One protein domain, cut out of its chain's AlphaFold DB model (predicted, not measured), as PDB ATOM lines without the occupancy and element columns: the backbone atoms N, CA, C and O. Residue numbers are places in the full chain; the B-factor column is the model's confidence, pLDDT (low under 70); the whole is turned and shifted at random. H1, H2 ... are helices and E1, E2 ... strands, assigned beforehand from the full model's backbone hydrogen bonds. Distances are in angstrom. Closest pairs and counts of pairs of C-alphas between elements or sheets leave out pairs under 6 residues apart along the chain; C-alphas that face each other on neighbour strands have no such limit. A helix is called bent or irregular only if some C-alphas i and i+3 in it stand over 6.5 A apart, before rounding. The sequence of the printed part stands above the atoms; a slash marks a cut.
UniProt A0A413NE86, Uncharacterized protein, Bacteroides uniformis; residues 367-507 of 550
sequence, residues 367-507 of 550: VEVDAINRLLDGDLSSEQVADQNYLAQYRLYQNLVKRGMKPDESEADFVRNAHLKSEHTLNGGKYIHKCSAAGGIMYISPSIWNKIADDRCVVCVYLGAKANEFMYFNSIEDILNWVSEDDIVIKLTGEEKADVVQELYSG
ATOM      1  N   VAL A 367     -29.493  51.874 -53.661       93.31
ATOM      2  CA  VAL A 367     -28.392  51.103 -54.263       93.31
ATOM      3  C   VAL A 367     -27.699  50.190 -53.241       93.31
ATOM      4  O   VAL A 367     -27.241  49.110 -53.610       93.31
ATOM      5  N   GLU A 368     -27.631  50.600 -51.973       92.25
ATOM      6  CA  GLU A 368     -27.079  49.802 -50.872       92.25
ATOM      7  C   GLU A 368     -28.077  48.735 -50.409       92.25
ATOM      8  O   GLU A 368     -27.687  47.579 -50.271       92.25
ATOM      9  N   VAL A 369     -29.364  49.081 -50.274       89.94
ATOM     10  CA  VAL A 369     -30.449  48.122 -49.971       89.94
ATOM     11  C   VAL A 369     -30.515  47.033 -51.046       89.94
ATOM     12  O   VAL A 369     -30.417  45.847 -50.736       89.94
ATOM     13  N   ASP A 370     -30.556  47.421 -52.324       90.44
ATOM     14  CA  ASP A 370     -30.546  46.496 -53.459       90.44
ATOM     15  C   ASP A 370     -29.276  45.626 -53.476       90.44
ATOM     16  O   ASP A 370     -29.305  44.502 -53.973       90.44
ATOM     17  N   ALA A 371     -28.122  46.142 -53.036       91.44
ATOM     18  CA  ALA A 371     -26.876  45.376 -52.976       91.44
ATOM     19  C   ALA A 371     -26.897  44.348 -51.835       91.44
ATOM     20  O   ALA A 371     -26.582  43.185 -52.068       91.44
ATOM     21  N   ILE A 372     -27.333  44.755 -50.642       91.06
ATOM     22  CA  ILE A 372     -27.427  43.901 -49.454       91.06
ATOM     23  C   ILE A 372     -28.464  42.791 -49.673       91.06
ATOM     24  O   ILE A 372     -28.140  41.622 -49.480       91.06
ATOM     25  N   ASN A 373     -29.643  43.100 -50.221       89.56
ATOM     26  CA  ASN A 373     -30.646  42.090 -50.584       89.56
ATOM     27  C   ASN A 373     -30.111  41.048 -51.590       89.56
ATOM     28  O   ASN A 373     -30.409  39.862 -51.467       89.56
ATOM     29  N   ARG A 374     -29.231  41.449 -52.524       91.19
ATOM     30  CA  ARG A 374     -28.535  40.536 -53.460       91.19
ATOM     31  C   ARG A 374     -27.344  39.769 -52.861       91.19
ATOM     32  O   ARG A 374     -26.866  38.845 -53.509       91.19
ATOM     33  N   LEU A 375     -26.852  40.139 -51.678       89.25
ATOM     34  CA  LEU A 375     -25.823  39.396 -50.927       89.25
ATOM     35  C   LEU A 375     -26.446  38.418 -49.913       89.25
ATOM     36  O   LEU A 375     -25.857  37.386 -49.582       89.25
ATOM     37  N   LEU A 376     -27.634  38.752 -49.408       86.06
ATOM     38  CA  LEU A 376     -28.362  37.986 -48.396       86.06
ATOM     39  C   LEU A 376     -29.443  37.059 -48.980       86.06
ATOM     40  O   LEU A 376     -30.063  36.328 -48.215       86.06
ATOM     41  N   ASP A 377     -29.659  37.084 -50.302       80.12
ATOM     42  CA  ASP A 377     -30.751  36.385 -51.004       80.12
ATOM     43  C   ASP A 377     -32.143  36.694 -50.401       80.12
ATOM     44  O   ASP A 377     -33.016  35.830 -50.292       80.12
ATOM     45  N   GLY A 378     -32.337  37.956 -49.992       77.50
ATOM     46  CA  GLY A 378     -33.501  38.438 -49.244       77.50
ATOM     47  C   GLY A 378     -34.230  39.616 -49.899       77.50
ATOM     48  O   GLY A 378     -33.825  40.123 -50.942       77.50
ATOM     49  N   ASP A 379     -35.314  40.050 -49.255       80.69
ATOM     50  CA  ASP A 379     -36.169  41.176 -49.667       80.69
ATOM     51  C   ASP A 379     -36.464  42.059 -48.438       80.69
ATOM     52  O   ASP A 379     -37.589  42.138 -47.948       80.69
ATOM     53  N   LEU A 380     -35.396  42.614 -47.851       80.81
ATOM     54  CA  LEU A 380     -35.440  43.462 -46.657       80.81
ATOM     55  C   LEU A 380     -35.748  44.920 -47.025       80.81
ATOM     56  O   LEU A 380     -35.289  45.415 -48.060       80.81
ATOM     57  N   SER A 381     -36.466  45.626 -46.150       78.25
ATOM     58  CA  SER A 381     -36.702  47.070 -46.286       78.25
ATOM     59  C   SER A 381     -35.464  47.911 -45.933       78.25
ATOM     60  O   SER A 381     -34.483  47.413 -45.377       78.25
ATOM     61  N   SER A 382     -35.510  49.214 -46.236       72.38
ATOM     62  CA  SER A 382     -34.477  50.188 -45.853       72.38
ATOM     63  C   SER A 382     -34.206  50.197 -44.347       72.38
ATOM     64  O   SER A 382     -33.054  50.293 -43.930       72.38
ATOM     65  N   GLU A 383     -35.263  50.053 -43.554       74.12
ATOM     66  CA  GLU A 383     -35.231  50.008 -42.093       74.12
ATOM     67  C   GLU A 383     -34.563  48.701 -41.664       74.12
ATOM     68  O   GLU A 383     -33.467  48.730 -41.125       74.12
ATOM     69  N   GLN A 384     -35.086  47.545 -42.087       73.88
ATOM     70  CA  GLN A 384     -34.528  46.228 -41.740       73.88
ATOM     71  C   GLN A 384     -33.040  46.053 -42.112       73.88
ATOM     72  O   GLN A 384     -32.312  45.332 -41.427       73.88
ATOM     73  N   VAL A 385     -32.577  46.703 -43.188       76.38
ATOM     74  CA  VAL A 385     -31.163  46.741 -43.603       76.38
ATOM     75  C   VAL A 385     -30.295  47.611 -42.682       76.38
ATOM     76  O   VAL A 385     -29.116  47.300 -42.486       76.38
ATOM     77  N   ALA A 386     -30.853  48.680 -42.113       66.62
ATOM     78  CA  ALA A 386     -30.211  49.460 -41.063       66.62
ATOM     79  C   ALA A 386     -30.269  48.716 -39.719       66.62
ATOM     80  O   ALA A 386     -29.220  48.409 -39.168       66.62
ATOM     81  N   ASP A 387     -31.462  48.372 -39.235       68.00
ATOM     82  CA  ASP A 387     -31.736  47.879 -37.878       68.00
ATOM     83  C   ASP A 387     -30.939  46.601 -37.539       68.00
ATOM     84  O   ASP A 387     -30.420  46.448 -36.436       68.00
ATOM     85  N   GLN A 388     -30.747  45.700 -38.512       69.69
ATOM     86  CA  GLN A 388     -29.948  44.471 -38.342       69.69
ATOM     87  C   GLN A 388     -28.429  44.677 -38.552       69.69
ATOM     88  O   GLN A 388     -27.680  43.714 -38.727       69.69
ATOM     89  N   ASN A 389     -27.954  45.927 -38.540       82.00
ATOM     90  CA  ASN A 389     -26.549  46.343 -38.675       82.00
ATOM     91  C   ASN A 389     -25.873  45.967 -40.017       82.00
ATOM     92  O   ASN A 389     -24.672  46.195 -40.201       82.00
ATOM     93  N   TYR A 390     -26.621  45.435 -40.995       88.06
ATOM     94  CA  TYR A 390     -26.086  45.055 -42.309       88.06
ATOM     95  C   TYR A 390     -25.541  46.256 -43.086       88.06
ATOM     96  O   TYR A 390     -24.526  46.121 -43.768       88.06
ATOM     97  N   LEU A 391     -26.170  47.431 -42.966       90.38
ATOM     98  CA  LEU A 391     -25.738  48.657 -43.640       90.38
ATOM     99  C   LEU A 391     -24.327  49.090 -43.213       90.38
ATOM    100  O   LEU A 391     -23.451  49.253 -44.066       90.38
ATOM    101  N   ALA A 392     -24.080  49.230 -41.906       89.81
ATOM    102  CA  ALA A 392     -22.753  49.551 -41.382       89.81
ATOM    103  C   ALA A 392     -21.729  48.451 -41.711       89.81
ATOM    104  O   ALA A 392     -20.618  48.765 -42.134       89.81
ATOM    105  N   GLN A 393     -22.101  47.171 -41.601       91.31
ATOM    106  CA  GLN A 393     -21.215  46.040 -41.902       91.31
ATOM    107  C   GLN A 393     -20.818  45.982 -43.398       91.31
ATOM    108  O   GLN A 393     -19.651  45.761 -43.727       91.31
ATOM    109  N   TYR A 394     -21.751  46.252 -44.316       93.62
ATOM    110  CA  TYR A 394     -21.490  46.365 -45.758       93.62
ATOM    111  C   TYR A 394     -20.594  47.571 -46.080       93.62
ATOM    112  O   TYR A 394     -19.591  47.444 -46.789       93.62
ATOM    113  N   ARG A 395     -20.895  48.742 -45.502       94.81
ATOM    114  CA  ARG A 395     -20.067  49.950 -45.654       94.81
ATOM    115  C   ARG A 395     -18.659  49.754 -45.090       94.81
ATOM    116  O   ARG A 395     -17.702  50.194 -45.730       94.81
ATOM    117  N   LEU A 396     -18.519  49.041 -43.970       94.44
ATOM    118  CA  LEU A 396     -17.238  48.642 -43.388       94.44
ATOM    119  C   LEU A 396     -16.445  47.769 -44.365       94.44
ATOM    120  O   LEU A 396     -15.330  48.143 -44.718       94.44
ATOM    121  N   TYR A 397     -17.019  46.675 -44.881       94.50
ATOM    122  CA  TYR A 397     -16.352  45.820 -45.876       94.50
ATOM    123  C   TYR A 397     -15.862  46.627 -47.090       94.50
ATOM    124  O   TYR A 397     -14.706  46.528 -47.509       94.50
ATOM    125  N   GLN A 398     -16.714  47.514 -47.608       94.75
ATOM    126  CA  GLN A 398     -16.377  48.404 -48.717       94.75
ATOM    127  C   GLN A 398     -15.301  49.450 -48.352       94.75
ATOM    128  O   GLN A 398     -14.542  49.868 -49.226       94.75
ATOM    129  N   ASN A 399     -15.188  49.875 -47.089       95.06
ATOM    130  CA  ASN A 399     -14.106  50.737 -46.590       95.06
ATOM    131  C   ASN A 399     -12.779  49.958 -46.493       95.06
ATOM    132  O   ASN A 399     -11.744  50.420 -46.976       95.06
ATOM    133  N   LEU A 400     -12.832  48.739 -45.950       93.88
ATOM    134  CA  LEU A 400     -11.706  47.821 -45.781       93.88
ATOM    135  C   LEU A 400     -11.053  47.437 -47.110       93.88
ATOM    136  O   LEU A 400      -9.837  47.572 -47.262       93.88
ATOM    137  N   VAL A 401     -11.855  47.049 -48.107       93.94
ATOM    138  CA  VAL A 401     -11.377  46.749 -49.468       93.94
ATOM    139  C   VAL A 401     -10.668  47.960 -50.084       93.94
ATOM    140  O   VAL A 401      -9.576  47.811 -50.631       93.94
ATOM    141  N   LYS A 402     -11.224  49.174 -49.943       93.94
ATOM    142  CA  LYS A 402     -10.605  50.420 -50.444       93.94
ATOM    143  C   LYS A 402      -9.287  50.757 -49.737       93.94
ATOM    144  O   LYS A 402      -8.405  51.340 -50.363       93.94
ATOM    145  N   ARG A 403      -9.134  50.377 -48.463       90.38
ATOM    146  CA  ARG A 403      -7.891  50.512 -47.677       90.38
ATOM    147  C   ARG A 403      -6.865  49.400 -47.944       90.38
ATOM    148  O   ARG A 403      -5.761  49.470 -47.415       90.38
ATOM    149  N   GLY A 404      -7.205  48.378 -48.734       90.69
ATOM    150  CA  GLY A 404      -6.367  47.191 -48.948       90.69
ATOM    151  C   GLY A 404      -6.395  46.178 -47.794       90.69
ATOM    152  O   GLY A 404      -5.719  45.158 -47.867       90.69
ATOM    153  N   MET A 405      -7.206  46.418 -46.761       90.56
ATOM    154  CA  MET A 405      -7.367  45.563 -45.581       90.56
ATOM    155  C   MET A 405      -8.535  44.588 -45.775       90.56
ATOM    156  O   MET A 405      -9.444  44.532 -44.954       90.56
ATOM    157  N   LYS A 406      -8.581  43.873 -46.906       92.31
ATOM    158  CA  LYS A 406      -9.721  43.000 -47.229       92.31
ATOM    159  C   LYS A 406      -9.848  41.852 -46.193       92.31
ATOM    160  O   LYS A 406      -8.838  41.195 -45.935       92.31
ATOM    161  N   PRO A 407     -11.055  41.535 -45.687       93.62
ATOM    162  CA  PRO A 407     -11.326  40.305 -44.933       93.62
ATOM    163  C   PRO A 407     -11.046  39.002 -45.702       93.62
ATOM    164  O   PRO A 407     -11.091  38.968 -46.937       93.62
ATOM    165  N   ASP A 408     -10.777  37.923 -44.969       92.69
ATOM    166  CA  ASP A 408     -10.578  36.575 -45.525       92.69
ATOM    167  C   ASP A 408     -11.899  35.908 -45.955       92.69
ATOM    168  O   ASP A 408     -11.919  35.146 -46.923       92.69
ATOM    169  N   GLU A 409     -13.006  36.206 -45.265       91.19
ATOM    170  CA  GLU A 409     -14.339  35.680 -45.592       91.19
ATOM    171  C   GLU A 409     -14.986  36.393 -46.800       91.19
ATOM    172  O   GLU A 409     -14.475  37.394 -47.317       91.19
ATOM    173  N   SER A 410     -16.101  35.853 -47.308       92.81
ATOM    174  CA  SER A 410     -16.805  36.465 -48.441       92.81
ATOM    175  C   SER A 410     -17.538  37.745 -48.026       92.81
ATOM    176  O   SER A 410     -17.874  37.930 -46.861       92.81
ATOM    177  N   GLU A 411     -17.834  38.629 -48.984       93.44
ATOM    178  CA  GLU A 411     -18.619  39.846 -48.722       93.44
ATOM    179  C   GLU A 411     -20.009  39.524 -48.153       93.44
ATOM    180  O   GLU A 411     -20.470  40.193 -47.232       93.44
ATOM    181  N   ALA A 412     -20.646  38.461 -48.652       90.19
ATOM    182  CA  ALA A 412     -21.939  38.013 -48.156       90.19
ATOM    183  C   ALA A 412     -21.839  37.508 -46.710       90.19
ATOM    184  O   ALA A 412     -22.653  37.891 -45.875       90.19
ATOM    185  N   ASP A 413     -20.824  36.706 -46.384       90.69
ATOM    186  CA  ASP A 413     -20.664  36.143 -45.037       90.69
ATOM    187  C   ASP A 413     -20.222  37.205 -44.025       90.69
ATOM    188  O   ASP A 413     -20.752  37.251 -42.916       90.69
ATOM    189  N   PHE A 414     -19.354  38.137 -44.431       91.62
ATOM    190  CA  PHE A 414     -18.977  39.294 -43.622       91.62
ATOM    191  C   PHE A 414     -20.199  40.145 -43.255       91.62
ATOM    192  O   PHE A 414     -20.293  40.590 -42.112       91.62
ATOM    193  N   VAL A 415     -21.145  40.346 -44.185       90.06
ATOM    194  CA  VAL A 415     -22.406  41.066 -43.925       90.06
ATOM    195  C   VAL A 415     -23.375  40.226 -43.086       90.06
ATOM    196  O   VAL A 415     -23.891  40.738 -42.099       90.06
ATOM    197  N   ARG A 416     -23.574  38.932 -43.382       86.31
ATOM    198  CA  ARG A 416     -24.412  38.016 -42.569       86.31
ATOM    199  C   ARG A 416     -23.974  37.986 -41.103       86.31
ATOM    200  O   ARG A 416     -24.807  38.033 -40.206       86.31
ATOM    201  N   ASN A 417     -22.662  37.994 -40.864       84.44
ATOM    202  CA  ASN A 417     -22.050  37.986 -39.535       84.44
ATOM    203  C   ASN A 417     -22.145  39.336 -38.780       84.44
ATOM    204  O   ASN A 417     -21.548  39.464 -37.708       84.44
ATOM    205  N   ALA A 418     -22.896  40.334 -39.280       74.44
ATOM    206  CA  ALA A 418     -23.042  41.664 -38.667       74.44
ATOM    207  C   ALA A 418     -23.396  41.631 -37.169       74.44
ATOM    208  O   ALA A 418     -22.831  42.417 -36.406       74.44
ATOM    209  N   HIS A 419     -24.266  40.703 -36.758       70.94
ATOM    210  CA  HIS A 419     -24.739  40.530 -35.379       70.94
ATOM    211  C   HIS A 419     -24.066  39.366 -34.621       70.94
ATOM    212  O   HIS A 419     -24.349  39.173 -33.445       70.94
ATOM    213  N   LEU A 420     -23.191  38.585 -35.273       73.00
ATOM    214  CA  LEU A 420     -22.601  37.356 -34.708       73.00
ATOM    215  C   LEU A 420     -21.123  37.481 -34.321       73.00
ATOM    216  O   LEU A 420     -20.624  36.643 -33.574       73.00
ATOM    217  N   LYS A 421     -20.397  38.462 -34.870       79.75
ATOM    218  CA  LYS A 421     -18.944  38.597 -34.680       79.75
ATOM    219  C   LYS A 421     -18.529  40.045 -34.467       79.75
ATOM    220  O   LYS A 421     -18.830  40.899 -35.304       79.75
ATOM    221  N   SER A 422     -17.789  40.303 -33.394       83.06
ATOM    222  CA  SER A 422     -17.003  41.525 -33.181       83.06
ATOM    223  C   SER A 422     -15.668  41.478 -33.942       83.06
ATOM    224  O   SER A 422     -15.227  42.499 -34.473       83.06
ATOM    225  N   GLU A 423     -15.053  40.294 -34.055       89.12
ATOM    226  CA  GLU A 423     -13.767  40.075 -34.731       89.12
ATOM    227  C   GLU A 423     -13.891  39.381 -36.098       89.12
ATOM    228  O   GLU A 423     -14.635  38.412 -36.269       89.12
ATOM    229  N   HIS A 424     -13.100  39.841 -37.071       91.00
ATOM    230  CA  HIS A 424     -12.970  39.236 -38.401       91.00
ATOM    231  C   HIS A 424     -11.490  39.129 -38.812       91.00
ATOM    232  O   HIS A 424     -10.695  40.020 -38.511       91.00
ATOM    233  N   THR A 425     -11.101  38.074 -39.533       92.25
ATOM    234  CA  THR A 425      -9.718  37.907 -40.030       92.25
ATOM    235  C   THR A 425      -9.501  38.664 -41.344       92.25
ATOM    236  O   THR A 425     -10.372  38.674 -42.217       92.25
ATOM    237  N   LEU A 426      -8.332  39.286 -41.497       91.44
ATOM    238  CA  LEU A 426      -7.897  40.053 -42.664       91.44
ATOM    239  C   LEU A 426      -6.794  39.330 -43.447       91.44
ATOM    240  O   LEU A 426      -5.917  38.691 -42.856       91.44
ATOM    241  N   ASN A 427      -6.755  39.568 -44.762       84.44
ATOM    242  CA  ASN A 427      -5.732  39.037 -45.665       84.44
ATOM    243  C   ASN A 427      -4.328  39.413 -45.166       84.44
ATOM    244  O   ASN A 427      -3.912  40.570 -45.244       84.44
ATOM    245  N   GLY A 428      -3.593  38.415 -44.669       78.69
ATOM    246  CA  GLY A 428      -2.293  38.590 -44.011       78.69
ATOM    247  C   GLY A 428      -2.246  38.130 -42.549       78.69
ATOM    248  O   GLY A 428      -1.170  38.164 -41.959       78.69
ATOM    249  N   GLY A 429      -3.363  37.672 -41.973       82.25
ATOM    250  CA  GLY A 429      -3.405  37.065 -40.635       82.25
ATOM    251  C   GLY A 429      -3.484  38.060 -39.473       82.25
ATOM    252  O   GLY A 429      -3.243  37.673 -38.330       82.25
ATOM    253  N   LYS A 430      -3.820  39.325 -39.750       88.62
ATOM    254  CA  LYS A 430      -4.278  40.271 -38.723       88.62
ATOM    255  C   LYS A 430      -5.788  40.166 -38.552       88.62
ATOM    256  O   LYS A 430      -6.491  39.774 -39.478       88.62
ATOM    257  N   TYR A 431      -6.283  40.579 -37.399       91.00
ATOM    258  CA  TYR A 431      -7.706  40.676 -37.099       91.00
ATOM    259  C   TYR A 431      -8.167  42.133 -37.166       91.00
ATOM    260  O   TYR A 431      -7.384  43.058 -36.935       91.00
ATOM    261  N   ILE A 432      -9.446  42.336 -37.464       92.56
ATOM    262  CA  ILE A 432     -10.157  43.579 -37.184       92.56
ATOM    263  C   ILE A 432     -11.186  43.325 -36.089       92.56
ATOM    264  O   ILE A 432     -12.039  42.455 -36.245       92.56
ATOM    265  N   HIS A 433     -11.117  44.100 -35.011       92.62
ATOM    266  CA  HIS A 433     -12.148  44.157 -33.978       92.62
ATOM    267  C   HIS A 433     -13.011  45.403 -34.218       92.62
ATOM    268  O   HIS A 433     -12.487  46.520 -34.285       92.62
ATOM    269  N   LYS A 434     -14.325  45.226 -34.390       89.94
ATOM    270  CA  LYS A 434     -15.268  46.316 -34.673       89.94
ATOM    271  C   LYS A 434     -15.945  46.785 -33.378       89.94
ATOM    272  O   LYS A 434     -16.635  46.018 -32.717       89.94
ATOM    273  N   CYS A 435     -15.791  48.061 -33.044       86.38
ATOM    274  CA  CYS A 435     -16.360  48.671 -31.845       86.38
ATOM    275  C   CYS A 435     -17.396  49.733 -32.247       86.38
ATOM    276  O   CYS A 435     -17.065  50.706 -32.928       86.38
ATOM    277  N   SER A 436     -18.656  49.550 -31.845       81.00
ATOM    278  CA  SER A 436     -19.680  50.590 -31.995       81.00
ATOM    279  C   SER A 436     -19.564  51.559 -30.822       81.00
ATOM    280  O   SER A 436     -19.799  51.165 -29.682       81.00
ATOM    281  N   ALA A 437     -19.228  52.824 -31.082       76.75
ATOM    282  CA  ALA A 437     -19.144  53.873 -30.064       76.75
ATOM    283  C   ALA A 437     -20.535  54.417 -29.675       76.75
ATOM    284  O   ALA A 437     -20.773  55.629 -29.648       76.75
ATOM    285  N   ALA A 438     -21.483  53.515 -29.410       64.75
ATOM    286  CA  ALA A 438     -22.818  53.856 -28.935       64.75
ATOM    287  C   ALA A 438     -22.729  54.634 -27.606       64.75
ATOM    288  O   ALA A 438     -21.848  54.397 -26.779       64.75
ATOM    289  N   GLY A 439     -23.586  55.645 -27.436       66.12
ATOM    290  CA  GLY A 439     -23.485  56.584 -26.309       66.12
ATOM    291  C   GLY A 439     -22.198  57.430 -26.276       66.12
ATOM    292  O   GLY A 439     -21.972  58.137 -25.299       66.12
ATOM    293  N   GLY A 440     -21.353  57.372 -27.315       71.56
ATOM    294  CA  GLY A 440     -20.058  58.056 -27.371       71.56
ATOM    295  C   GLY A 440     -18.912  57.326 -26.661       71.56
ATOM    296  O   GLY A 440     -17.835  57.904 -26.523       71.56
ATOM    297  N   ILE A 441     -19.109  56.080 -26.214       74.25
ATOM    298  CA  ILE A 441     -18.109  55.316 -25.450       74.25
ATOM    299  C   ILE A 441     -17.514  54.207 -26.324       74.25
ATOM    300  O   ILE A 441     -18.229  53.337 -26.809       74.25
ATOM    301  N   MET A 442     -16.188  54.210 -26.488       79.50
ATOM    302  CA  MET A 442     -15.441  53.090 -27.069       79.50
ATOM    303  C   MET A 442     -15.016  52.122 -25.959       79.50
ATOM    304  O   MET A 442     -14.334  52.523 -25.015       79.50
ATOM    305  N   TYR A 443     -15.354  50.842 -26.104       78.00
ATOM    306  CA  TYR A 443     -14.895  49.778 -25.212       78.00
ATOM    307  C   TYR A 443     -13.712  49.020 -25.830       78.00
ATOM    308  O   TYR A 443     -13.753  48.640 -26.997       78.00
ATOM    309  N   ILE A 444     -12.657  48.792 -25.040       83.44
ATOM    310  CA  ILE A 444     -11.501  47.954 -25.393       83.44
ATOM    311  C   ILE A 444     -11.189  47.066 -24.184       83.44
ATOM    312  O   ILE A 444     -10.887  47.578 -23.105       83.44
ATOM    313  N   SER A 445     -11.263  45.741 -24.349       83.44
ATOM    314  CA  SER A 445     -10.895  44.790 -23.290       83.44
ATOM    315  C   SER A 445      -9.366  44.619 -23.188       83.44
ATOM    316  O   SER A 445      -8.647  44.910 -24.150       83.44
ATOM    317  N   PRO A 446      -8.830  44.093 -22.067       82.19
ATOM    318  CA  PRO A 446      -7.413  43.740 -21.967       82.19
ATOM    319  C   PRO A 446      -6.953  42.728 -23.030       82.19
ATOM    320  O   PRO A 446      -5.803  42.787 -23.461       82.19
ATOM    321  N   SER A 447      -7.839  41.833 -23.489       85.50
ATOM    322  CA  SER A 447      -7.552  40.913 -24.600       85.50
ATOM    323  C   SER A 447      -7.328  41.687 -25.897       85.50
ATOM    324  O   SER A 447      -6.258  41.576 -26.498       85.50
ATOM    325  N   ILE A 448      -8.271  42.561 -26.272       88.81
ATOM    326  CA  ILE A 448      -8.162  43.414 -27.466       88.81
ATOM    327  C   ILE A 448      -6.903  44.288 -27.397       88.81
ATOM    328  O   ILE A 448      -6.122  44.316 -28.346       88.81
ATOM    329  N   TRP A 449      -6.645  44.934 -26.255       89.00
ATOM    330  CA  TRP A 449      -5.437  45.736 -26.033       89.00
ATOM    331  C   TRP A 449      -4.154  44.930 -26.287       89.00
ATOM    332  O   TRP A 449      -3.272  45.379 -27.020       89.00
ATOM    333  N   ASN A 450      -4.060  43.708 -25.756       88.38
ATOM    334  CA  ASN A 450      -2.907  42.836 -25.980       88.38
ATOM    335  C   ASN A 450      -2.802  42.375 -27.448       88.38
ATOM    336  O   ASN A 450      -1.706  42.378 -28.007       88.38
ATOM    337  N   LYS A 451      -3.925  42.064 -28.119       90.44
ATOM    338  CA  LYS A 451      -3.940  41.749 -29.563       90.44
ATOM    339  C   LYS A 451      -3.405  42.924 -30.408       90.44
ATOM    340  O   LYS A 451      -2.728  42.677 -31.404       90.44
ATOM    341  N   ILE A 452      -3.655  44.183 -30.028       91.50
ATOM    342  CA  ILE A 452      -3.086  45.372 -30.701       91.50
ATOM    343  C   ILE A 452      -1.597  45.544 -30.359       91.50
ATOM    344  O   ILE A 452      -0.794  45.840 -31.241       91.50
ATOM    345  N   ALA A 453      -1.206  45.344 -29.095       88.88
ATOM    346  CA  ALA A 453       0.187  45.458 -28.652       88.88
ATOM    347  C   ALA A 453       1.127  44.454 -29.353       88.88
ATOM    348  O   ALA A 453       2.280  44.783 -29.626       88.88
ATOM    349  N   ASP A 454       0.613  43.272 -29.702       90.25
ATOM    350  CA  ASP A 454       1.309  42.248 -30.493       90.25
ATOM    351  C   ASP A 454       1.316  42.522 -32.019       90.25
ATOM    352  O   ASP A 454       1.758  41.669 -32.790       90.25
ATOM    353  N   ASP A 455       0.781  43.659 -32.483       87.88
ATOM    354  CA  ASP A 455       0.530  43.981 -33.903       87.88
ATOM    355  C   ASP A 455      -0.437  42.998 -34.618       87.88
ATOM    356  O   ASP A 455      -0.501  42.937 -35.850       87.88
ATOM    357  N   ARG A 456      -1.230  42.227 -33.855       90.12
ATOM    358  CA  ARG A 456      -2.165  41.205 -34.370       90.12
ATOM    359  C   ARG A 456      -3.556  41.747 -34.700       90.12
ATOM    360  O   ARG A 456      -4.244  41.125 -35.504       90.12
ATOM    361  N   CYS A 457      -3.986  42.865 -34.114       92.19
ATOM    362  CA  CYS A 457      -5.338  43.410 -34.285       92.19
ATOM    363  C   CYS A 457      -5.346  44.907 -34.620       92.19
ATOM    364  O   CYS A 457      -4.568  45.681 -34.070       92.19
ATOM    365  N   VAL A 458      -6.284  45.307 -35.480       92.50
ATOM    366  CA  VAL A 458      -6.679  46.698 -35.743       92.50
ATOM    367  C   VAL A 458      -8.074  46.913 -35.150       92.50
ATOM    368  O   VAL A 458      -8.986  46.146 -35.445       92.50
ATOM    369  N   VAL A 459      -8.272  47.947 -34.332       93.19
ATOM    370  CA  VAL A 459      -9.617  48.324 -33.859       93.19
ATOM    371  C   VAL A 459     -10.242  49.301 -34.844       93.19
ATOM    372  O   VAL A 459      -9.607  50.277 -35.242       93.19
ATOM    373  N   CYS A 460     -11.493  49.055 -35.222       92.81
ATOM    374  CA  CYS A 460     -12.283  49.949 -36.056       92.81
ATOM    375  C   CYS A 460     -13.494  50.472 -35.288       92.81
ATOM    376  O   CYS A 460     -14.323  49.688 -34.832       92.81
ATOM    377  N   VAL A 461     -13.593  51.796 -35.166       91.38
ATOM    378  CA  VAL A 461     -14.670  52.477 -34.444       91.38
ATOM    379  C   VAL A 461     -15.648  53.110 -35.424       91.38
ATOM    380  O   VAL A 461     -15.240  53.811 -36.353       91.38
ATOM    381  N   TYR A 462     -16.935  52.874 -35.192       90.56
ATOM    382  CA  TYR A 462     -18.057  53.402 -35.966       90.56
ATOM    383  C   TYR A 462     -19.202  53.819 -35.032       90.56
ATOM    384  O   TYR A 462     -19.187  53.478 -33.849       90.56
ATOM    385  N   LEU A 463     -20.186  54.569 -35.536       86.88
ATOM    386  CA  LEU A 463     -21.327  55.039 -34.743       86.88
ATOM    387  C   LEU A 463     -22.645  54.447 -35.259       86.88
ATOM    388  O   LEU A 463     -23.198  54.919 -36.250       86.88
ATOM    389  N   GLY A 464     -23.157  53.439 -34.550       81.88
ATOM    390  CA  GLY A 464     -24.487  52.876 -34.781       81.88
ATOM    391  C   GLY A 464     -24.673  52.158 -36.125       81.88
ATOM    392  O   GLY A 464     -23.778  52.077 -36.967       81.88
ATOM    393  N   ALA A 465     -25.879  51.636 -36.331       83.56
ATOM    394  CA  ALA A 465     -26.180  50.739 -37.447       83.56
ATOM    395  C   ALA A 465     -26.234  51.434 -38.829       83.56
ATOM    396  O   ALA A 465     -26.126  50.789 -39.874       83.56
ATOM    397  N   LYS A 466     -26.324  52.774 -38.836       87.94
ATOM    398  CA  LYS A 466     -26.298  53.638 -40.032       87.94
ATOM    399  C   LYS A 466     -24.938  54.303 -40.295       87.94
ATOM    400  O   LYS A 466     -24.877  55.285 -41.037       87.94
ATOM    401  N   ALA A 467     -23.851  53.806 -39.700       89.00
ATOM    402  CA  ALA A 467     -22.521  54.396 -39.849       89.00
ATOM    403  C   ALA A 467     -22.110  54.626 -41.318       89.00
ATOM    404  O   ALA A 467     -22.381  53.812 -42.206       89.00
ATOM    405  N   ASN A 468     -21.443  55.754 -41.558       90.31
ATOM    406  CA  ASN A 468     -20.833  56.134 -42.834       90.31
ATOM    407  C   ASN A 468     -19.305  56.229 -42.698       90.31
ATOM    408  O   ASN A 468     -18.559  55.778 -43.572       90.31
ATOM    409  N   GLU A 469     -18.842  56.778 -41.574       91.31
ATOM    410  CA  GLU A 469     -17.426  56.920 -41.249       91.31
ATOM    411  C   GLU A 469     -16.902  55.848 -40.290       91.31
ATOM    412  O   GLU A 469     -17.614  55.318 -39.439       91.31
ATOM    413  N   PHE A 470     -15.607  55.561 -40.441       92.62
ATOM    414  CA  PHE A 470     -14.894  54.503 -39.735       92.62
ATOM    415  C   PHE A 470     -13.507  55.017 -39.325       92.62
ATOM    416  O   PHE A 470     -12.667  55.315 -40.187       92.62
ATOM    417  N   MET A 471     -13.268  55.125 -38.018       90.44
ATOM    418  CA  MET A 471     -11.958  55.428 -37.430       90.44
ATOM    419  C   MET A 471     -11.190  54.123 -37.188       90.44
ATOM    420  O   MET A 471     -11.803  53.078 -36.984       90.44
ATOM    421  N   TYR A 472      -9.857  54.160 -37.246       91.94
ATOM    422  CA  TYR A 472      -9.018  52.963 -37.141       91.94
ATOM    423  C   TYR A 472      -7.816  53.213 -36.235       91.94
ATOM    424  O   TYR A 472      -7.064  54.160 -36.472       91.94
ATOM    425  N   PHE A 473      -7.617  52.324 -35.266       91.56
ATOM    426  CA  PHE A 473      -6.442  52.257 -34.403       91.56
ATOM    427  C   PHE A 473      -5.651  50.995 -34.758       91.56
ATOM    428  O   PHE A 473      -6.129  49.874 -34.588       91.56
ATOM    429  N   ASN A 474      -4.450  51.185 -35.293       90.31
ATOM    430  CA  ASN A 474      -3.572  50.139 -35.821       90.31
ATOM    431  C   ASN A 474      -2.463  49.777 -34.824       90.31
ATOM    432  O   ASN A 474      -1.739  48.810 -35.034       90.31
ATOM    433  N   SER A 475      -2.291  50.588 -33.777       91.38
ATOM    434  CA  SER A 475      -1.239  50.456 -32.778       91.38
ATOM    435  C   SER A 475      -1.693  51.004 -31.422       91.38
ATOM    436  O   SER A 475      -2.632  51.799 -31.332       91.38
ATOM    437  N   ILE A 476      -0.976  50.635 -30.357       91.69
ATOM    438  CA  ILE A 476      -1.142  51.255 -29.034       91.69
ATOM    439  C   ILE A 476      -0.738  52.740 -29.055       91.69
ATOM    440  O   ILE A 476      -1.284  53.525 -28.289       91.69
ATOM    441  N   GLU A 477       0.165  53.157 -29.949       91.88
ATOM    442  CA  GLU A 477       0.535  54.569 -30.111       91.88
ATOM    443  C   GLU A 477      -0.631  55.393 -30.685       91.88
ATOM    444  O   GLU A 477      -0.890  56.490 -30.197       91.88
ATOM    445  N   ASP A 478      -1.406  54.849 -31.629       90.06
ATOM    446  CA  ASP A 478      -2.612  55.504 -32.163       90.06
ATOM    447  C   ASP A 478      -3.632  55.775 -31.038       90.06
ATOM    448  O   ASP A 478      -4.221  56.855 -30.975       90.06
ATOM    449  N   ILE A 479      -3.812  54.809 -30.125       88.25
ATOM    450  CA  ILE A 479      -4.720  54.929 -28.973       88.25
ATOM    451  C   ILE A 479      -4.154  55.903 -27.936       88.25
ATOM    452  O   ILE A 479      -4.872  56.787 -27.481       88.25
ATOM    453  N   LEU A 480      -2.876  55.786 -27.566       89.31
ATOM    454  CA  LEU A 480      -2.261  56.652 -26.554       89.31
ATOM    455  C   LEU A 480      -2.159  58.115 -27.003       89.31
ATOM    456  O   LEU A 480      -2.284  59.005 -26.164       89.31
ATOM    457  N   ASN A 481      -2.002  58.377 -28.303       88.12
ATOM    458  CA  ASN A 481      -2.142  59.724 -28.853       88.12
ATOM    459  C   ASN A 481      -3.562  60.264 -28.617       88.12
ATOM    460  O   ASN A 481      -3.711  61.401 -28.180       88.12
ATOM    461  N   TRP A 482      -4.597  59.440 -28.807       80.50
ATOM    462  CA  TRP A 482      -5.987  59.820 -28.534       80.50
ATOM    463  C   TRP A 482      -6.248  60.074 -27.040       80.50
ATOM    464  O   TRP A 482      -6.803  61.104 -26.673       80.50
ATOM    465  N   VAL A 483      -5.728  59.207 -26.165       84.12
ATOM    466  CA  VAL A 483      -5.743  59.370 -24.694       84.12
ATOM    467  C   VAL A 483      -4.921  60.586 -24.222       84.12
ATOM    468  O   VAL A 483      -5.054  61.015 -23.081       84.12
ATOM    469  N   SER A 484      -4.079  61.178 -25.076       81.94
ATOM    470  CA  SER A 484      -3.370  62.430 -24.768       81.94
ATOM    471  C   SER A 484      -4.168  63.702 -25.099       81.94
ATOM    472  O   SER A 484      -3.744  64.794 -24.718       81.94
ATOM    473  N   GLU A 485      -5.307  63.569 -25.788       79.69
ATOM    474  CA  GLU A 485      -6.179  64.676 -26.208       79.69
ATOM    475  C   GLU A 485      -7.480  64.799 -25.386       79.69
ATOM    476  O   GLU A 485      -8.153  65.826 -25.493       79.69
ATOM    477  N   ASP A 486      -7.844  63.792 -24.580       74.94
ATOM    478  CA  ASP A 486      -9.096  63.760 -23.804       74.94
ATOM    479  C   ASP A 486      -8.970  62.969 -22.482       74.94
ATOM    480  O   ASP A 486      -8.031  62.198 -22.276       74.94
ATOM    481  N   ASP A 487      -9.934  63.155 -21.581       74.06
ATOM    482  CA  ASP A 487     -10.032  62.475 -20.289       74.06
ATOM    483  C   ASP A 487     -10.638  61.062 -20.442       74.06
ATOM    484  O   ASP A 487     -11.652  60.873 -21.116       74.06
ATOM    485  N   ILE A 488     -10.068  60.048 -19.773       76.38
ATOM    486  CA  ILE A 488     -10.532  58.648 -19.873       76.38
ATOM    487  C   ILE A 488     -11.200  58.113 -18.601       76.38
ATOM    488  O   ILE A 488     -10.770  58.378 -17.478       76.38
ATOM    489  N   VAL A 489     -12.213  57.259 -18.784       75.38
ATOM    490  CA  VAL A 489     -12.902  56.533 -17.705       75.38
ATOM    491  C   VAL A 489     -12.535  55.048 -17.753       75.38
ATOM    492  O   VAL A 489     -12.924  54.330 -18.671       75.38
ATOM    493  N   ILE A 490     -11.825  54.561 -16.734       78.12
ATOM    494  CA  ILE A 490     -11.489  53.134 -16.592       78.12
ATOM    495  C   ILE A 490     -12.560  52.445 -15.729       78.12
ATOM    496  O   ILE A 490     -12.556  52.551 -14.501       78.12
ATOM    497  N   LYS A 491     -13.488  51.727 -16.375       76.81
ATOM    498  CA  LYS A 491     -14.521  50.906 -15.716       76.81
ATOM    499  C   LYS A 491     -13.907  49.589 -15.229       76.81
ATOM    500  O   LYS A 491     -13.579  48.725 -16.034       76.81
ATOM    501  N   LEU A 492     -13.781  49.415 -13.913       79.12
ATOM    502  CA  LEU A 492     -13.352  48.145 -13.312       79.12
ATOM    503  C   LEU A 492     -14.558  47.225 -13.049       79.12
ATOM    504  O   LEU A 492     -15.579  47.660 -12.507       79.12
ATOM    505  N   THR A 493     -14.422  45.941 -13.387       73.81
ATOM    506  CA  THR A 493     -15.409  44.855 -13.200       73.81
ATOM    507  C   THR A 493     -14.822  43.725 -12.325       73.81
ATOM    508  O   THR A 493     -13.735  43.888 -11.780       73.81
ATOM    509  N   GLY A 494     -15.562  42.633 -12.086       76.31
ATOM    510  CA  GLY A 494     -15.149  41.550 -11.167       76.31
ATOM    511  C   GLY A 494     -15.412  41.832  -9.678       76.31
ATOM    512  O   GLY A 494     -16.037  42.845  -9.327       76.31
ATOM    513  N   GLU A 495     -14.950  40.938  -8.799       78.88
ATOM    514  CA  GLU A 495     -14.963  41.115  -7.331       78.88
ATOM    515  C   GLU A 495     -13.652  41.742  -6.828       78.88
ATOM    516  O   GLU A 495     -13.645  42.542  -5.892       78.88
ATOM    517  N   GLU A 496     -12.564  41.463  -7.541       86.62
ATOM    518  CA  GLU A 496     -11.153  41.787  -7.304       86.62
ATOM    519  C   GLU A 496     -10.843  43.293  -7.406       86.62
ATOM    520  O   GLU A 496      -9.703  43.724  -7.242       86.62
ATOM    521  N   LYS A 497     -11.854  44.131  -7.666       86.19
ATOM    522  CA  LYS A 497     -11.721  45.578  -7.914       86.19
ATOM    523  C   LYS A 497     -10.954  46.321  -6.823       86.19
ATOM    524  O   LYS A 497     -10.276  47.297  -7.127       86.19
ATOM    525  N   ALA A 498     -11.057  45.880  -5.570       84.75
ATOM    526  CA  ALA A 498     -10.302  46.462  -4.462       84.75
ATOM    527  C   ALA A 498      -8.789  46.217  -4.610       84.75
ATOM    528  O   ALA A 498      -8.002  47.154  -4.470       84.75
ATOM    529  N   ASP A 499      -8.399  44.991  -4.965       86.69
ATOM    530  CA  ASP A 499      -7.004  44.596  -5.169       86.69
ATOM    531  C   ASP A 499      -6.435  45.225  -6.451       86.69
ATOM    532  O   ASP A 499      -5.314  45.730  -6.444       86.69
ATOM    533  N   VAL A 500      -7.237  45.312  -7.521       84.56
ATOM    534  CA  VAL A 500      -6.865  46.014  -8.765       84.56
ATOM    535  C   VAL A 500      -6.621  47.506  -8.514       84.56
ATOM    536  O   VAL A 500      -5.630  48.050  -8.997       84.56
ATOM    537  N   VAL A 501      -7.465  48.180  -7.720       86.69
ATOM    538  CA  VAL A 501      -7.225  49.578  -7.316       86.69
ATOM    539  C   VAL A 501      -5.973  49.694  -6.440       86.69
ATOM    540  O   VAL A 501      -5.211  50.649  -6.603       86.69
ATOM    541  N   GLN A 502      -5.715  48.737  -5.543       86.12
ATOM    542  CA  GLN A 502      -4.503  48.748  -4.723       86.12
ATOM    543  C   GLN A 502      -3.235  48.607  -5.577       86.12
ATOM    544  O   GLN A 502      -2.316  49.408  -5.407       86.12
ATOM    545  N   GLU A 503      -3.181  47.650  -6.503       87.81
ATOM    546  CA  GLU A 503      -2.032  47.441  -7.399       87.81
ATOM    547  C   GLU A 503      -1.836  48.633  -8.351       87.81
ATOM    548  O   GLU A 503      -0.713  49.095  -8.564       87.81
ATOM    549  N   LEU A 504      -2.933  49.214  -8.854       86.56
ATOM    550  CA  LEU A 504      -2.895  50.409  -9.693       86.56
ATOM    551  C   LEU A 504      -2.241  51.595  -8.965       86.56
ATOM    552  O   LEU A 504      -1.341  52.218  -9.519       86.56
ATOM    553  N   TYR A 505      -2.640  51.899  -7.725       84.94
ATOM    554  CA  TYR A 505      -2.116  53.064  -6.993       84.94
ATOM    555  C   TYR A 505      -0.791  52.835  -6.257       84.94
ATOM    556  O   TYR A 505      -0.058  53.802  -6.051       84.94
ATOM    557  N   SER A 506      -0.489  51.605  -5.829       84.75
ATOM    558  CA  SER A 506       0.725  51.291  -5.052       84.75
ATOM    559  C   SER A 506       1.838  50.609  -5.852       84.75
ATOM    560  O   SER A 506       2.962  50.544  -5.363       84.75
ATOM    561  N   GLY A 507       1.548  50.151  -7.073       83.38
ATOM    562  CA  GLY A 507       2.526  49.629  -8.026       83.38
ATOM    563  C   GLY A 507       2.599  50.483  -9.292       83.38
ATOM    564  O   GLY A 507       3.573  51.198  -9.513       83.38
TER     565      GLY A 507
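Overview. This is residues 367 to 507 of the 550 residues of an uncharacterized protein of Bacteroides uniformis (UniProt A0A413NE86). A small, twisted sheet of four strands sits in the middle, between a cluster of crossed helices H1, H3 and H4, with short H2 beside H1, toward one end and the pair H5 and H6 on its other side. Beyond H5 and H6 a long link leads to H7, which sticks out at the far end with residues 493 to 499 and 502 to 507 standing free. The 141 printed residues include seven named helices and four named strands, in the order H1 H2 H3 H4 E1 E2 H5 E3 E4 H6 H7; the class is mixed, helices and strands. The sheet runs E1 E2 E3 E4 and is mixed. The whole is only just loose, close to compact, with a radius of gyration of the C-alphas of 17.4 A, and elongated, spanning 58 by 31 by 28 A.

Along the chain. In the sheet, E1 is residues 423 to 426, E2 430 to 436 at 19.7 A, E3 457 to 462 at 16.3 A, and E4 471 to 473. H5 is residues 446 to 453 and H6 476 to 483. H3, residues 390 to 402, measures 18.3 A, and H4, residues 411 to 419, 14.7 A. H1, residues 367 to 376, measures 14.4 A and begins at C-alpha 367 (-28.392, 51.103, -54.263). H2 is residues 382 to 387. H7, residues 497 to 507, measures 14.8 A and ends at C-alpha 507 (2.526, 49.629, -8.026).

Arrangement. The sheet is only just strongly twisted, its C-alphas lying up to 4.4 A off its best plane. The hairpin E1 and E2 is antiparallel, with N 426 and O 430 2.8 A apart, within hydrogen-bond range. E2 and E3 are parallel, with N 435 and O 460 at 2.8 A; E2, H5 and E3 form a strand-helix-strand unit, two parallel neighbour strands with a helix between, and its crossover is right-handed. The hairpin E3 and E4 is antiparallel, with N 459 and O 473 at 2.9 A. H5 is on the sheet at a height over the sheet of 9.2 A, over E3, slantwise to the strands at 42 degrees on the local plane; the closest C-alphas of H5 and E3, of Lys 451 and Cys 457, are 5.2 A apart. H6 only grazes the sheet with residues 476 to 482. H5 and H6 only just touch, with 3 pairs of C-alphas within 8 A, the closest those of Ala 453 and Ile 476 at 6.0 A. H3 only grazes the sheet with residues 392 to 400. H3 touches H4 at a steep tilt of 47 degrees, opposite ways, closest at the C-alphas of Gln 393 and Val 415, 5.5 A. H1 touches H4, about perpendicular at 89 degrees, closest at the C-alphas of Leu 375 and Ala 412, 5.0 A. H4 is irregular: C-alphas 416 and 419 are 7.6 A apart. Every O i to N i+4 pair is within hydrogen-bond range in H1, H2, H3, H5, H6 and H7; in H4 3 of 5 are.

Size, cuts and confidence. The C-alphas of Asp 379 and Ser 506, the two farthest apart, are 58.8 A apart. The printed part has no cut. The link from H6 to H7, residues 484 to 496, is long, and H7 touches no helix. Mean pLDDT of the printed part is 85.7; residues 386 to 388 and 438 to 439 are under 70.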